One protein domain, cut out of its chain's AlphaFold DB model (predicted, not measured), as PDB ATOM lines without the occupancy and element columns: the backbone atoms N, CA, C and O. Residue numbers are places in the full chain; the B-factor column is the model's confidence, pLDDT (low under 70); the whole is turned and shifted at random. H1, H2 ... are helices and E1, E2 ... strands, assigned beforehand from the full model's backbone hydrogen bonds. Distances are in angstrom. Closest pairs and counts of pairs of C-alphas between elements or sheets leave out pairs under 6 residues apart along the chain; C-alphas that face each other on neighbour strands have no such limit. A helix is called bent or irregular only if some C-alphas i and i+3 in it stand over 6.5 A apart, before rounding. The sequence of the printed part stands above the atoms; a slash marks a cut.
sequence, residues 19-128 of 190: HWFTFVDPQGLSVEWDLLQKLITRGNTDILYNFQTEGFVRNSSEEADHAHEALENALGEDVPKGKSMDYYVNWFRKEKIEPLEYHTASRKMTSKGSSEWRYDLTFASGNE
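This is residues 19 to 128 of the 190 residues of an uncharacterized protein of Haloarcula californiae ATCC 33799 (UniProt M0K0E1). A twisted sheet of four strands makes a wall, with helices H1 and H4 over one face and no named helix on the other. The short helix H2 sits beside the strands on the same face as H1 and H4, and H3 follows it farther out, off the sheet. The printed part has 110 residues, with four named helices and four named strands in the order E1 H1 E2 H2 H3 H4 E3 E4. The sheet runs E1 E2 E4 E3 and is mixed, as is the class, helices and strands. The whole is compact, with a radius of gyration of the C-alphas of 13.7 A and spans of 42 by 34 by 23 A.

E1, residues 20 to 24, and E2, residues 45 to 51, are parallel neighbours at 13 degrees; N 22 and O 46, 2.9 A apart, are within hydrogen-bond range. With H1, residues 33 to 41, they form a strand-helix-strand unit, two parallel neighbour strands with a helix between, whose crossover is right-handed. H1 lies over E2 at a height over the sheet of 9.9 A; the closest C-alphas are those of Leu 39 and Thr 45, 6.6 A. E4, residues 118 to 125, is antiparallel to E2 at 169 degrees, with N 49 and O 122 at 2.9 A. E3, residues 103 to 110, is an edge strand and forms a hairpin with E4, with N 105 and O 123 at 2.9 A. H4, residues 85 to 100, is on the same face as H1, which gives two layers, helices on one face of a sheet. H4 runs along the strands, at 18 degrees to E4 on the local plane, at a height over the sheet of 9.3 A; C-alphas 93 and 104 are its closest to E3, 6.8 A. H2, residues 53 to 59, lies over none of the strands and touches H4, about perpendicular at 78 degrees, through residues 85 to 89 of H4 alone; the closest C-alphas are those of Thr 53 and Met 85, 5.6 A. H3, residues 65 to 75, forms a helical hairpin with H2; C-alphas 59 and 67, their closest, are 4.8 A apart. Every O i to N i+4 pair is within hydrogen-bond range in H1 and H2, but 6 of 7 in H3 and 9 of 12 in H4.

E1 begins at C-alpha 20, (54.912, 106.132, 128.673). E2 is 18.0 A long from first to last C-alpha, H3 15.3 A, E3 23.2 A and E4 22.9 A. H4, 22.7 A, begins at C-alpha 85, (80.336, 103.110, 114.168), has a kink of 25 degrees near residue 94, and is only just irregular: C-alphas 95 and 98 are 6.7 A apart. E4 ends at C-alpha 125, (62.729, 111.882, 124.788).

The C-alphas of His 19 and Glu 63, the two farthest apart, are 43.6 A apart. The printed part has no cut, and no link is long. The mean pLDDT of the printed part is 79.2; residues 26 to 31, 43 and 111 to 117 are under 70.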
ATOM      1  N   HIS A  19      51.908 109.530 130.154       76.44
ATOM      2  CA  HIS A  19      53.304 109.439 129.739       76.44
ATOM      3  C   HIS A  19      53.783 107.995 129.815       76.44
ATOM      4  O   HIS A  19      53.521 107.323 130.819       76.44
ATOM      5  N   TRP A  20      54.452 107.515 128.772       77.81
ATOM      6  CA  TRP A  20      54.912 106.132 128.673       77.81
ATOM      7  C   TRP A  20      56.422 106.045 128.575       77.81
ATOM      8  O   TRP A  20      57.068 106.889 127.969       77.81
ATOM      9  N   PHE A  21      56.962 104.960 129.117       79.31
ATOM     10  CA  PHE A  21      58.331 104.545 128.873       79.31
ATOM     11  C   PHE A  21      58.306 103.234 128.089       79.31
ATOM     12  O   PHE A  21      57.657 102.276 128.514       79.31
ATOM     13  N   THR A  22      58.987 103.199 126.947       78.94
ATOM     14  CA  THR A  22      59.030 102.029 126.063       78.94
ATOM     15  C   THR A  22      60.465 101.562 125.890       78.94
ATOM     16  O   THR A  22      61.329 102.353 125.518       78.94
ATOM     17  N   PHE A  23      60.712 100.271 126.122       78.50
ATOM     18  CA  PHE A  23      61.971  99.628 125.760       78.50
ATOM     19  C   PHE A  23      61.805  98.855 124.451       78.50
ATOM     20  O   PHE A  23      60.921  98.004 124.349       78.50
ATOM     21  N   VAL A  24      62.646  99.151 123.461       76.12
ATOM     22  CA  VAL A  24      62.636  98.498 122.147       76.12
ATOM     23  C   VAL A  24      63.919  97.692 121.968       76.12
ATOM     24  O   VAL A  24      65.004  98.253 121.793       76.12
ATOM     25  N   ASP A  25      63.775  96.368 121.981       71.12
ATOM     26  CA  ASP A  25      64.838  95.418 121.649       71.12
ATOM     27  C   ASP A  25      64.473  94.700 120.341       71.12
ATOM     28  O   ASP A  25      63.596  93.828 120.336       71.12
ATOM     29  N   PRO A  26      65.038  95.122 119.200       63.25
ATOM     30  CA  PRO A  26      64.681  94.557 117.910       63.25
ATOM     31  C   PRO A  26      65.204  93.122 117.783       63.25
ATOM     32  O   PRO A  26      66.393  92.853 117.964       63.25
ATOM     33  N   GLN A  27      64.328  92.198 117.380       55.22
ATOM     34  CA  GLN A  27      64.739  90.871 116.927       55.22
ATOM     35  C   GLN A  27      65.202  90.973 115.462       55.22
ATOM     36  O   GLN A  27      64.456  90.659 114.543       55.22
ATOM     37  N   GLY A  28      66.414  91.480 115.226       59.69
ATOM     38  CA  GLY A  28      66.923  91.750 113.875       59.69
ATOM     39  C   GLY A  28      68.088  92.736 113.876       59.69
ATOM     40  O   GLY A  28      68.628  93.032 114.935       59.69
ATOM     41  N   LEU A  29      68.486  93.226 112.695       51.81
ATOM     42  CA  LEU A  29      69.645  94.118 112.527       51.81
ATOM     43  C   LEU A  29      69.394  95.568 112.971       51.81
ATOM     44  O   LEU A  29      70.344  96.316 113.190       51.81
ATOM     45  N   SER A  30      68.136  95.988 113.086       59.25
ATOM     46  CA  SER A  30      67.787  97.352 113.474       59.25
ATOM     47  C   SER A  30      66.375  97.431 114.046       59.25
ATOM     48  O   SER A  30      65.541  96.549 113.838       59.25
ATOM     49  N   VAL A  31      66.119  98.514 114.780       64.75
ATOM     50  CA  VAL A  31      64.756  98.982 115.017       64.75
ATOM     51  C   VAL A  31      64.257  99.604 113.717       64.75
ATOM     52  O   VAL A  31      64.926 100.487 113.178       64.75
ATOM     53  N   GLU A  32      63.106  99.154 113.217       73.69
ATOM     54  CA  GLU A  32      62.473  99.759 112.044       73.69
ATOM     55  C   GLU A  32      62.185 101.238 112.315       73.69
ATOM     56  O   GLU A  32      61.613 101.594 113.350       73.69
ATOM     57  N   TRP A  33      62.582 102.112 111.389       76.69
ATOM     58  CA  TRP A  33      62.393 103.549 111.566       76.69
ATOM     59  C   TRP A  33      60.914 103.918 111.740       76.69
ATOM     60  O   TRP A  33      60.581 104.730 112.602       76.69
ATOM     61  N   ASP A  34      60.024 103.246 111.004       77.38
ATOM     62  CA  ASP A  34      58.574 103.425 111.116       77.38
ATOM     63  C   ASP A  34      58.070 103.192 112.551       77.38
ATOM     64  O   ASP A  34      57.265 103.967 113.067       77.38
ATOM     65  N   LEU A  35      58.613 102.189 113.249       78.56
ATOM     66  CA  LEU A  35      58.273 101.894 114.641       78.56
ATOM     67  C   LEU A  35      58.621 103.061 115.573       78.56
ATOM     68  O   LEU A  35      57.802 103.487 116.391       78.56
ATOM     69  N   LEU A  36      59.849 103.574 115.461       79.69
ATOM     70  CA  LEU A  36      60.320 104.688 116.283       79.69
ATOM     71  C   LEU A  36      59.540 105.955 115.969       79.69
ATOM     72  O   LEU A  36      59.087 106.630 116.891       79.69
ATOM     73  N   GLN A  37      59.320 106.242 114.688       82.75
ATOM     74  CA  GLN A  37      58.544 107.393 114.254       82.75
ATOM     75  C   GLN A  37      57.122 107.337 114.821       82.75
ATOM     76  O   GLN A  37      56.661 108.307 115.420       82.75
ATOM     77  N   LYS A  38      56.451 106.184 114.742       82.25
ATOM     78  CA  LYS A  38      55.127 105.957 115.333       82.25
ATOM     79  C   LYS A  38      55.098 106.210 116.851       82.25
ATOM     80  O   LYS A  38      54.151 106.827 117.350       82.25
ATOM     81  N   LEU A  39      56.118 105.767 117.591       81.38
ATOM     82  CA  LEU A  39      56.232 106.007 119.038       81.38
ATOM     83  C   LEU A  39      56.492 107.484 119.368       81.38
ATOM     84  O   LEU A  39      55.896 108.005 120.314       81.38
ATOM     85  N   ILE A  40      57.345 108.146 118.584       82.88
ATOM     86  CA  ILE A  40      57.734 109.552 118.743       82.88
ATOM     87  C   ILE A  40      56.566 110.488 118.414       82.88
ATOM     88  O   ILE A  40      56.210 111.341 119.223       82.88
ATOM     89  N   THR A  41      55.888 110.292 117.277       79.94
ATOM     90  CA  THR A  41      54.741 111.119 116.847       79.94
ATOM     91  C   THR A  41      53.563 111.055 117.825       79.94
ATOM     92  O   THR A  41      52.682 111.914 117.814       79.94
ATOM     93  N   ARG A  42      53.533 110.068 118.728       77.00
ATOM     94  CA  ARG A  42      52.546 110.018 119.810       77.00
ATOM     95  C   ARG A  42      52.739 111.129 120.860       77.00
ATOM     96  O   ARG A  42      51.772 111.457 121.544       77.00
ATOM     97  N   GLY A  43      53.942 111.689 120.997       67.19
ATOM     98  CA  GLY A  43      54.247 112.904 121.769       67.19
ATOM     99  C   GLY A  43      54.368 112.760 123.294       67.19
ATOM    100  O   GLY A  43      54.929 113.641 123.931       67.19
ATOM    101  N   ASN A  44      53.895 111.660 123.890       78.19
ATOM    102  CA  ASN A  44      53.948 111.400 125.342       78.19
ATOM    103  C   ASN A  44      54.726 110.107 125.666       78.19
ATOM    104  O   ASN A  44      54.281 109.297 126.483       78.19
ATOM    105  N   THR A  45      55.849 109.872 124.982       84.25
ATOM    106  CA  THR A  45      56.631 108.634 125.123       84.25
ATOM    107  C   THR A  45      58.121 108.927 125.251       84.25
ATOM    108  O   THR A  45      58.691 109.579 124.377       84.25
ATOM    109  N   ASP A  46      58.750 108.365 126.278       84.94
ATOM    110  CA  ASP A  46      60.196 108.182 126.370       84.94
ATOM    111  C   ASP A  46      60.573 106.793 125.845       84.94
ATOM    112  O   ASP A  46      59.906 105.796 126.143       84.94
ATOM    113  N   ILE A  47      61.649 106.712 125.068       85.88
ATOM    114  CA  ILE A  47      62.033 105.494 124.356       85.88
ATOM    115  C   ILE A  47      63.469 105.139 124.715       85.88
ATOM    116  O   ILE A  47      64.382 105.935 124.526       85.88
ATOM    117  N   LEU A  48      63.683 103.923 125.199       84.88
ATOM    118  CA  LEU A  48      65.002 103.322 125.337       84.88
ATOM    119  C   LEU A  48      65.127 102.221 124.289       84.88
ATOM    120  O   LEU A  48      64.295 101.320 124.252       84.88
ATOM    121  N   TYR A  49      66.142 102.263 123.436       83.31
ATOM    122  CA  TYR A  49      66.296 101.269 122.380       83.31
ATOM    123  C   TYR A  49      67.740 100.829 122.182       83.31
ATOM    124  O   TYR A  49      68.693 101.559 122.469       83.31
ATOM    125  N   ASN A  50      67.883  99.600 121.696       80.62
ATOM    126  CA  ASN A  50      69.166  98.995 121.381       80.62
ATOM    127  C   ASN A  50      69.557  99.299 119.923       80.62
ATOM    128  O   ASN A  50      68.896  98.851 118.985       80.62
ATOM    129  N   PHE A  51      70.625 100.072 119.726       83.38
ATOM    130  CA  PHE A  51      71.152 100.430 118.413       83.38
ATOM    131  C   PHE A  51      72.304  99.490 118.036       83.38
ATOM    132  O   PHE A  51      73.381  99.537 118.630       83.38
ATOM    133  N   GLN A  52      72.095  98.609 117.053       79.06
ATOM    134  CA  GLN A  52      73.086  97.603 116.646       79.06
ATOM    135  C   GLN A  52      74.191  98.193 115.759       79.06
ATOM    136  O   GLN A  52      74.269  97.939 114.558       79.06
ATOM    137  N   THR A  53      75.070  98.983 116.366       83.88
ATOM    138  CA  THR A  53      76.096  99.774 115.678       83.88
ATOM    139  C   THR A  53      77.015  98.944 114.773       83.88
ATOM    140  O   THR A  53      77.364  99.381 113.678       83.88
ATOM    141  N   GLU A  54      77.402  97.738 115.187       79.62
ATOM    142  CA  GLU A  54      78.189  96.831 114.340       79.62
ATOM    143  C   GLU A  54      77.375  96.249 113.177       79.62
ATOM    144  O   GLU A  54      77.874  96.168 112.053       79.62
ATOM    145  N   GLY A  55      76.111  95.895 113.425       77.94
ATOM    146  CA  GLY A  55      75.188  95.445 112.385       77.94
ATOM    147  C   GLY A  55      75.053  96.488 111.279       77.94
ATOM    148  O   GLY A  55      75.109  96.141 110.104       77.94
ATOM    149  N   PHE A  56      74.983  97.770 111.640       80.44
ATOM    150  CA  PHE A  56      75.019  98.866 110.675       80.44
ATOM    151  C   PHE A  56      76.289  98.842 109.830       80.44
ATOM    152  O   PHE A  56      76.190  98.711 108.618       80.44
ATOM    153  N   VAL A  57      77.467  98.889 110.459       84.25
ATOM    154  CA  VAL A  57      78.751  98.952 109.738       84.25
ATOM    155  C   VAL A  57      78.947  97.764 108.798       84.25
ATOM    156  O   VAL A  57      79.399  97.936 107.668       84.25
ATOM    157  N   ARG A  58      78.596  96.552 109.244       80.44
ATOM    158  CA  ARG A  58      78.746  95.338 108.435       80.44
ATOM    159  C   ARG A  58      77.873  95.374 107.183       80.44
ATOM    160  O   ARG A  58      78.323  94.971 106.115       80.44
ATOM    161  N   ASN A  59      76.637  95.843 107.321       81.00
ATOM    162  CA  ASN A  59      75.668  95.859 106.228       81.00
ATOM    163  C   ASN A  59      75.753  97.139 105.377       81.00
ATOM    164  O   ASN A  59      75.209  97.181 104.282       81.00
ATOM    165  N   SER A  60      76.453  98.173 105.845       83.12
ATOM    166  CA  SER A  60      76.693  99.415 105.108       83.12
ATOM    167  C   SER A  60      78.017  99.419 104.334       83.12
ATOM    168  O   SER A  60      78.437 100.477 103.857       83.12
ATOM    169  N   SER A  61      78.726  98.288 104.278       82.00
ATOM    170  CA  SER A  61      79.954  98.156 103.488       82.00
ATOM    171  C   SER A  61      79.660  98.377 102.002       82.00
ATOM    172  O   SER A  61      78.624  97.943 101.504       82.00
ATOM    173  N   GLU A  62      80.587  99.015 101.285       76.38
ATOM    174  CA  GLU A  62      80.484  99.214  99.829       76.38
ATOM    175  C   GLU A  62      80.463  97.888  99.053       76.38
ATOM    176  O   GLU A  62      79.980  97.839  97.932       76.38
ATOM    177  N   GLU A  63      80.950  96.808  99.662       78.06
ATOM    178  CA  GLU A  63      81.018  95.468  99.068       78.06
ATOM    179  C   GLU A  63      79.760  94.621  99.356       78.06
ATOM    180  O   GLU A  63      79.663  93.478  98.911       78.06
ATOM    181  N   ALA A  64      78.806  95.149 100.132       75.25
ATOM    182  CA  ALA A  64      77.658  94.413 100.661       75.25
ATOM    183  C   ALA A  64      76.316  94.932 100.106       75.25
ATOM    184  O   ALA A  64      75.401  95.225 100.873       75.25
ATOM    185  N   ASP A  65      76.179  95.013  98.778       73.00
ATOM    186  CA  ASP A  65      75.014  95.614  98.098       73.00
ATOM    187  C   ASP A  65      73.655  95.069  98.579       73.00
ATOM    188  O   ASP A  65      72.767  95.839  98.935       73.00
ATOM    189  N   HIS A  66      73.502  93.744  98.687       74.25
ATOM    190  CA  HIS A  66      72.252  93.128  99.162       74.25
ATOM    191  C   HIS A  66      71.927  93.438 100.630       74.25
ATOM    192  O   HIS A  66      70.765  93.461 101.030       74.25
ATOM    193  N   ALA A  67      72.950  93.644 101.458       76.44
ATOM    194  CA  ALA A  67      72.766  93.979 102.865       76.44
ATOM    195  C   ALA A  67      72.484  95.477 103.054       76.44
ATOM    196  O   ALA A  67      71.774  95.862 103.985       76.44
ATOM    197  N   HIS A  68      73.007  96.301 102.150       79.19
ATOM    198  CA  HIS A  68      72.751  97.729 102.117       79.19
ATOM    199  C   HIS A  68      71.288  98.028 101.790       79.19
ATOM    200  O   HIS A  68      70.657  98.810 102.497       79.19
ATOM    201  N   GLU A  69      70.721  97.321 100.812       78.75
ATOM    202  CA  GLU A  69      69.301  97.425 100.459       78.75
ATOM    203  C   GLU A  69      68.391  97.132 101.668       78.75
ATOM    204  O   GLU A  69      67.384  97.802 101.888       78.75
ATOM    205  N   ALA A  70      68.762  96.173 102.523       76.81
ATOM    206  CA  ALA A  70      68.016  95.889 103.749       76.81
ATOM    207  C   ALA A  70      68.075  97.044 104.770       76.81
ATOM    208  O   ALA A  70      67.085  97.300 105.458       76.81
ATOM    209  N   LEU A  71      69.205  97.753 104.866       78.25
ATOM    210  CA  LEU A  71      69.322  98.947 105.710       78.25
ATOM    211  C   LEU A  71      68.498 100.113 105.160       78.25
ATOM    212  O   LEU A  71      67.813 100.777 105.936       78.25
ATOM    213  N   GLU A  72      68.539 100.348 103.849       82.38
ATOM    214  CA  GLU A  72      67.755 101.403 103.196       82.38
ATOM    215  C   GLU A  72      66.250 101.146 103.337       82.38
ATOM    216  O   GLU A  72      65.500 102.045 103.707       82.38
ATOM    217  N   ASN A  73      65.808  99.897 103.180       78.38
ATOM    218  CA  ASN A  73      64.414  99.524 103.427       78.38
ATOM    219  C   ASN A  73      63.980  99.780 104.882       78.38
ATOM    220  O   ASN A  73      62.842 100.175 105.128       78.38
ATOM    221  N   ALA A  74      64.871  99.571 105.855       75.69
ATOM    222  CA  ALA A  74      64.549  99.733 107.273       75.69
ATOM    223  C   ALA A  74      64.633 101.188 107.775       75.69
ATOM    224  O   ALA A  74      63.980 101.532 108.766       75.69
ATOM    225  N   LEU A  75      65.462 102.029 107.147       77.06
ATOM    226  CA  LEU A  75      65.836 103.359 107.656       77.06
ATOM    227  C   LEU A  75      65.529 104.503 106.686       77.06
ATOM    228  O   LEU A  75      65.627 105.671 107.074       77.06
ATOM    229  N   GLY A  76      65.145 104.186 105.455       75.06
ATOM    230  CA  GLY A  76      64.964 105.115 104.347       75.06
ATOM    231  C   GLY A  76      66.191 105.208 103.442       75.06
ATOM    232  O   GLY A  76      67.284 104.766 103.797       75.06
ATOM    233  N   GLU A  77      65.983 105.823 102.280       70.69
ATOM    234  CA  GLU A  77      67.023 106.114 101.289       70.69
ATOM    235  C   GLU A  77      68.138 107.000 101.900       70.69
ATOM    236  O   GLU A  77      67.930 107.674 102.917       70.69
ATOM    237  N   ASP A  78      69.334 106.964 101.300       80.62
ATOM    238  CA  ASP A  78      70.533 107.726 101.695       80.62
ATOM    239  C   ASP A  78      71.268 107.247 102.963       80.62
ATOM    240  O   ASP A  78      71.922 108.036 103.658       80.62
ATOM    241  N   VAL A  79      71.227 105.946 103.273       85.31
ATOM    242  CA  VAL A  79      72.081 105.390 104.337       85.31
ATOM    243  C   VAL A  79      73.558 105.541 103.926       85.31
ATOM    244  O   VAL A  79      73.976 105.018 102.893       85.31
ATOM    245  N   PRO A  80      74.409 106.215 104.722       87.25
ATOM    246  CA  PRO A  80      75.813 106.403 104.371       87.25
ATOM    247  C   PRO A  80      76.543 105.061 104.239       87.25
ATOM    248  O   PRO A  80      76.286 104.143 105.014       87.25
ATOM    249  N   LYS A  81      77.493 104.947 103.304       89.00
ATOM    250  CA  LYS A  81      78.294 103.727 103.091       89.00
ATOM    251  C   LYS A  81      79.690 103.826 103.705       89.00
ATOM    252  O   LYS A  81      80.287 104.908 103.741       89.00
ATOM    253  N   GLY A  82      80.197 102.695 104.198       84.75
ATOM    254  CA  GLY A  82      81.581 102.528 104.654       84.75
ATOM    255  C   GLY A  82      82.016 103.471 105.783       84.75
ATOM    256  O   GLY A  82      83.191 103.835 105.861       84.75
ATOM    257  N   LYS A  83      81.091 103.939 106.632       89.75
ATOM    258  CA  LYS A  83      81.408 104.883 107.717       89.75
ATOM    259  C   LYS A  83      81.715 104.176 109.035       89.75
ATOM    260  O   LYS A  83      81.522 102.974 109.197       89.75
ATOM    261  N   SER A  84      82.238 104.936 109.994       88.38
ATOM    262  CA  SER A  84      82.544 104.416 111.324       88.38
ATOM    263  C   SER A  84      81.279 104.202 112.160       88.38
ATOM    264  O   SER A  84      80.249 104.841 111.956       88.38
ATOM    265  N   MET A  85      81.391 103.350 113.178       86.00
ATOM    266  CA  MET A  85      80.336 103.110 114.168       86.00
ATOM    267  C   MET A  85      79.800 104.413 114.796       86.00
ATOM    268  O   MET A  85      78.592 104.631 114.837       86.00
ATOM    269  N   ASP A  86      80.689 105.313 115.233       87.12
ATOM    270  CA  ASP A  86      80.293 106.596 115.840       87.12
ATOM    271  C   ASP A  86      79.627 107.544 114.839       87.12
ATOM    272  O   ASP A  86      78.799 108.374 115.215       87.12
ATOM    273  N   TYR A  87      79.979 107.427 113.557       90.38
ATOM    274  CA  TYR A  87      79.321 108.194 112.515       90.38
ATOM    275  C   TYR A  87      77.863 107.752 112.361       90.38
ATOM    276  O   TYR A  87      76.994 108.616 112.345       90.38
ATOM    277  N   TYR A  88      77.569 106.446 112.330       87.00
ATOM    278  CA  TYR A  88      76.188 105.957 112.202       87.00
ATOM    279  C   TYR A  88      75.298 106.350 113.378       87.00
ATOM    280  O   TYR A  88      74.156 106.746 113.158       87.00
ATOM    281  N   VAL A  89      75.818 106.310 114.607       86.94
ATOM    282  CA  VAL A  89      75.075 106.775 115.793       86.94
ATOM    283  C   VAL A  89      74.723 108.260 115.657       86.94
ATOM    284  O   VAL A  89      73.572 108.653 115.844       86.94
ATOM    285  N   ASN A  90      75.703 109.092 115.288       89.44
ATOM    286  CA  ASN A  90      75.488 110.530 115.115       89.44
ATOM    287  C   ASN A  90      74.574 110.854 113.929       89.44
ATOM    288  O   ASN A  90      73.744 111.752 114.040       89.44
ATOM    289  N   TRP A  91      74.724 110.144 112.813       89.94
ATOM    290  CA  TRP A  91      73.874 110.285 111.634       89.94
ATOM    291  C   TRP A  91      72.428 109.937 111.972       89.94
ATOM    292  O   TRP A  91      71.544 110.748 111.736       89.94
ATOM    293  N   PHE A  92      72.182 108.794 112.618       86.56
ATOM    294  CA  PHE A  92      70.827 108.392 112.991       86.56
ATOM    295  C   PHE A  92      70.178 109.413 113.933       86.56
ATOM    296  O   PHE A  92      69.030 109.808 113.733       86.56
ATOM    297  N   ARG A  93      70.928 109.911 114.926       87.50
ATOM    298  CA  ARG A  93      70.444 110.976 115.811       87.50
ATOM    299  C   ARG A  93      70.028 112.223 115.029       87.50
ATOM    300  O   ARG A  93      68.914 112.697 115.222       87.50
ATOM    301  N   LYS A  94      70.921 112.749 114.189       89.69
ATOM    302  CA  LYS A  94      70.732 114.033 113.502       89.69
ATOM    303  C   LYS A  94      69.711 113.973 112.376       89.69
ATOM    304  O   LYS A  94      68.906 114.880 112.241       89.69
ATOM    305  N   GLU A  95      69.748 112.914 111.577       87.38
ATOM    306  CA  GLU A  95      68.956 112.826 110.349       87.38
ATOM    307  C   GLU A  95      67.593 112.167 110.569       87.38
ATOM    308  O   GLU A  95      66.680 112.370 109.773       87.38
ATOM    309  N   LYS A  96      67.437 111.361 111.629       84.88
ATOM    310  CA  LYS A  96      66.179 110.649 111.900       84.88
ATOM    311  C   LYS A  96      65.468 111.193 113.134       84.88
ATOM    312  O   LYS A  96      64.286 111.505 113.052       84.88
ATOM    313  N   ILE A  97      66.162 111.362 114.262       86.88
ATOM    314  CA  ILE A  97      65.497 111.694 115.535       86.88
ATOM    315  C   ILE A  97      65.313 113.202 115.764       86.88
ATOM    316  O   ILE A  97      64.201 113.630 116.064       86.88
ATOM    317  N   GLU A  98      66.371 114.008 115.630       87.38
ATOM    318  CA  GLU A  98      66.328 115.462 115.879       87.38
ATOM    319  C   GLU A  98      65.223 116.200 115.079       87.38
ATOM    320  O   GLU A  98      64.565 117.063 115.667       87.38
ATOM    321  N   PRO A  99      64.913 115.853 113.806       89.50
ATOM    322  CA  PRO A  99      63.824 116.477 113.048       89.50
ATOM    323  C   PRO A  99      62.425 116.253 113.634       89.50
ATOM    324  O   PRO A  99      61.486 116.942 113.246       89.50
ATOM    325  N   LEU A 100      62.272 115.294 114.553       85.94
ATOM    326  CA  LEU A 100      61.023 115.016 115.259       85.94
ATOM    327  C   LEU A 100      60.928 115.735 116.616       85.94
ATOM    328  O   LEU A 100      60.086 115.372 117.433       85.94
ATOM    329  N   GLU A 101      61.806 116.712 116.874       88.00
ATOM    330  CA  GLU A 101      61.883 117.470 118.135       88.00
ATOM    331  C   GLU A 101      62.153 116.579 119.365       88.00
ATOM    332  O   GLU A 101      61.807 116.909 120.498       88.00
ATOM    333  N   TYR A 102      62.794 115.429 119.142       89.25
ATOM    334  CA  TYR A 102      63.251 114.532 120.197       89.25
ATOM    335  C   TYR A 102      64.750 114.697 120.429       89.25
ATOM    336  O   TYR A 102      65.563 114.749 119.505       89.25
ATOM    337  N   HIS A 103      65.125 114.702 121.699       87.44
ATOM    338  CA  HIS A 103      66.507 114.682 122.140       87.44
ATOM    339  C   HIS A 103      66.936 113.241 122.356       87.44
ATOM    340  O   HIS A 103      66.138 112.408 122.792       87.44
ATOM    341  N   THR A 104      68.206 112.936 122.097       87.69
ATOM    342  CA  THR A 104      68.739 111.609 122.400       87.69
ATOM    343  C   THR A 104      70.076 111.673 123.084       87.69
ATOM    344  O   THR A 104      70.857 112.611 122.906       87.69
ATOM    345  N   ALA A 105      70.366 110.604 123.806       84.94
ATOM    346  CA  ALA A 105      71.720 110.307 124.176       84.94
ATOM    347  C   ALA A 105      71.978 108.806 124.163       84.94
ATOM    348  O   ALA A 105      71.118 107.992 124.500       84.94
ATOM    349  N   SER A 106      73.184 108.462 123.731       84.00
ATOM    350  CA  SER A 106      73.602 107.096 123.463       84.00
ATOM    351  C   SER A 106      74.786 106.723 124.335       84.00
ATOM    352  O   SER A 106      75.745 107.489 124.475       84.00
ATOM    353  N   ARG A 107      74.765 105.503 124.858       82.31
ATOM    354  CA  ARG A 107      75.905 104.894 125.524       82.31
ATOM    355  C   ARG A 107      76.448 103.747 124.694       82.31
ATOM    356  O   ARG A 107      75.750 102.765 124.462       82.31
ATOM    357  N   LYS A 108      77.741 103.818 124.386       83.81
ATOM    358  CA  LYS A 108      78.494 102.699 123.822       83.81
ATOM    359  C   LYS A 108      78.510 101.516 124.790       83.81
ATOM    360  O   LYS A 108      79.005 101.631 125.912       83.81
ATOM    361  N   MET A 109      78.045 100.369 124.316       79.00
ATOM    362  CA  MET A 109      78.086  99.094 125.017       79.00
ATOM    363  C   MET A 109      78.969  98.126 124.226       79.00
ATOM    364  O   MET A 109      78.728  97.829 123.058       79.00
ATOM    365  N   THR A 110      80.032  97.634 124.858       71.31
ATOM    366  CA  THR A 110      80.915  96.623 124.261       71.31
ATOM    367  C   THR A 110      80.758  95.303 124.987       71.31
ATOM    368  O   THR A 110      80.642  95.275 126.219       71.31
ATOM    369  N   SER A 111      80.798  94.202 124.239       65.44
ATOM    370  CA  SER A 111      80.814  92.874 124.849       65.44
ATOM    371  C   SER A 111      82.018  92.717 125.790       65.44
ATOM    372  O   SER A 111      83.087  93.306 125.593       65.44
ATOM    373  N   LYS A 112      81.860  91.923 126.853       55.75
ATOM    374  CA  LYS A 112      82.967  91.637 127.769       55.75
ATOM    375  C   LYS A 112      83.926  90.656 127.090       55.75
ATOM    376  O   LYS A 112      83.650  89.464 127.059       55.75
ATOM    377  N   GLY A 113      85.051  91.162 126.587       56.06
ATOM    378  CA  GLY A 113      86.127  90.348 126.009       56.06
ATOM    379  C   GLY A 113      86.301  90.475 124.496       56.06
ATOM    380  O   GLY A 113      87.300  89.987 123.984       56.06
ATOM    381  N   SER A 114      85.401  91.170 123.798       53.41
ATOM    382  CA  SER A 114      85.599  91.541 122.396       53.41
ATOM    383  C   SER A 114      85.112  92.966 122.148       53.41
ATOM    384  O   SER A 114      83.973  93.320 122.467       53.41
ATOM    385  N   SER A 115      85.996  93.787 121.580       58.25
ATOM    386  CA  SER A 115      85.658  95.106 121.041       58.25
ATOM    387  C   SER A 115      85.004  95.030 119.663       58.25
ATOM    388  O   SER A 115      84.606  96.070 119.146       58.25
ATOM    389  N   GLU A 116      84.935  93.837 119.067       58.00
ATOM    390  CA  GLU A 116      84.340  93.616 117.746       58.00
ATOM    391  C   GLU A 116      82.822  93.780 117.832       58.00
ATOM    392  O   GLU A 116      82.240  94.473 117.006       58.00
ATOM    393  N   TRP A 117      82.216  93.281 118.920       64.88
ATOM    394  CA  TRP A 117      80.775  93.366 119.141       64.88
ATOM    395  C   TRP A 117      80.374  94.626 119.907       64.88
ATOM    396  O   TRP A 117      80.561  94.723 121.132       64.88
ATOM    397  N   ARG A 118      79.803  95.590 119.173       73.94
ATOM    398  CA  ARG A 118      79.307  96.873 119.694       73.94
ATOM    399  C   ARG A 118      77.824  97.071 119.392       73.94
ATOM    400  O   ARG A 118      77.394  97.020 118.241       73.94
ATOM    401  N   TYR A 119      77.097  97.443 120.437       78.00
ATOM    402  CA  TYR A 119      75.786  98.071 120.348       78.00
ATOM    403  C   TYR A 119      75.786  99.360 121.172       78.00
ATOM    404  O   TYR A 119      76.611  99.536 122.068       78.00
ATOM    405  N   ASP A 120      74.878 100.279 120.878       82.75
ATOM    406  CA  ASP A 120      74.708 101.506 121.641       82.75
ATOM    407  C   ASP A 120      73.308 101.507 122.251       82.75
ATOM    408  O   ASP A 120      72.310 101.317 121.563       82.75
ATOM    409  N   LEU A 121      73.226 101.695 123.566       82.69
ATOM    410  CA  LEU A 121      71.949 101.880 124.239       82.69
ATOM    411  C   LEU A 121      71.563 103.352 124.115       82.69
ATOM    412  O   LEU A 121      72.273 104.205 124.653       82.69
ATOM    413  N   THR A 122      70.463 103.647 123.431       84.88
ATOM    414  CA  THR A 122      70.044 105.023 123.154       84.88
ATOM    415  C   THR A 122      68.727 105.335 123.839       84.88
ATOM    416  O   THR A 122      67.752 104.601 123.703       84.88
ATOM    417  N   PHE A 123      68.705 106.438 124.581       86.44
ATOM    418  CA  PHE A 123      67.504 107.006 125.171       86.44
ATOM    419  C   PHE A 123      67.056 108.210 124.343       86.44
ATOM    420  O   PHE A 123      67.878 109.077 124.050       86.44
ATOM    421  N   ALA A 124      65.778 108.259 123.976       87.94
ATOM    422  CA  ALA A 124      65.148 109.330 123.219       87.94
ATOM    423  C   ALA A 124      63.927 109.877 123.974       87.94
ATOM    424  O   ALA A 124      63.084 109.107 124.435       87.94
ATOM    425  N   SER A 125      63.826 111.200 124.093       87.12
ATOM    426  CA  SER A 125      62.729 111.882 124.788       87.12
ATOM    427  C   SER A 125      62.499 113.275 124.207       87.12
ATOM    428  O   SER A 125      63.456 113.962 123.849       87.12
ATOM    429  N   GLY A 126      61.246 113.732 124.187       86.06
ATOM    430  CA  GLY A 126      60.913 115.135 123.907       86.06
ATOM    431  C   GLY A 126      61.351 116.101 125.020       86.06
ATOM    432  O   GLY A 126      61.228 117.312 124.873       86.06
ATOM    433  N   ASN A 127      61.860 115.596 126.151       85.12
ATOM    434  CA  ASN A 127      62.362 116.406 127.255       85.12
ATOM    435  C   ASN A 127      63.894 116.321 127.358       85.12
ATOM    436  O   ASN A 127      64.449 115.345 127.868       85.12
ATOM    437  N   GLU A 128      64.582 117.390 126.955       85.56
ATOM    438  CA  GLU A 128      66.046 117.498 127.022       85.56
ATOM    439  C   GLU A 128      66.608 117.275 128.438       85.56
ATOM    440  O   GLU A 128      67.637 116.621 128.623       85.56
TER     441      GLU A 128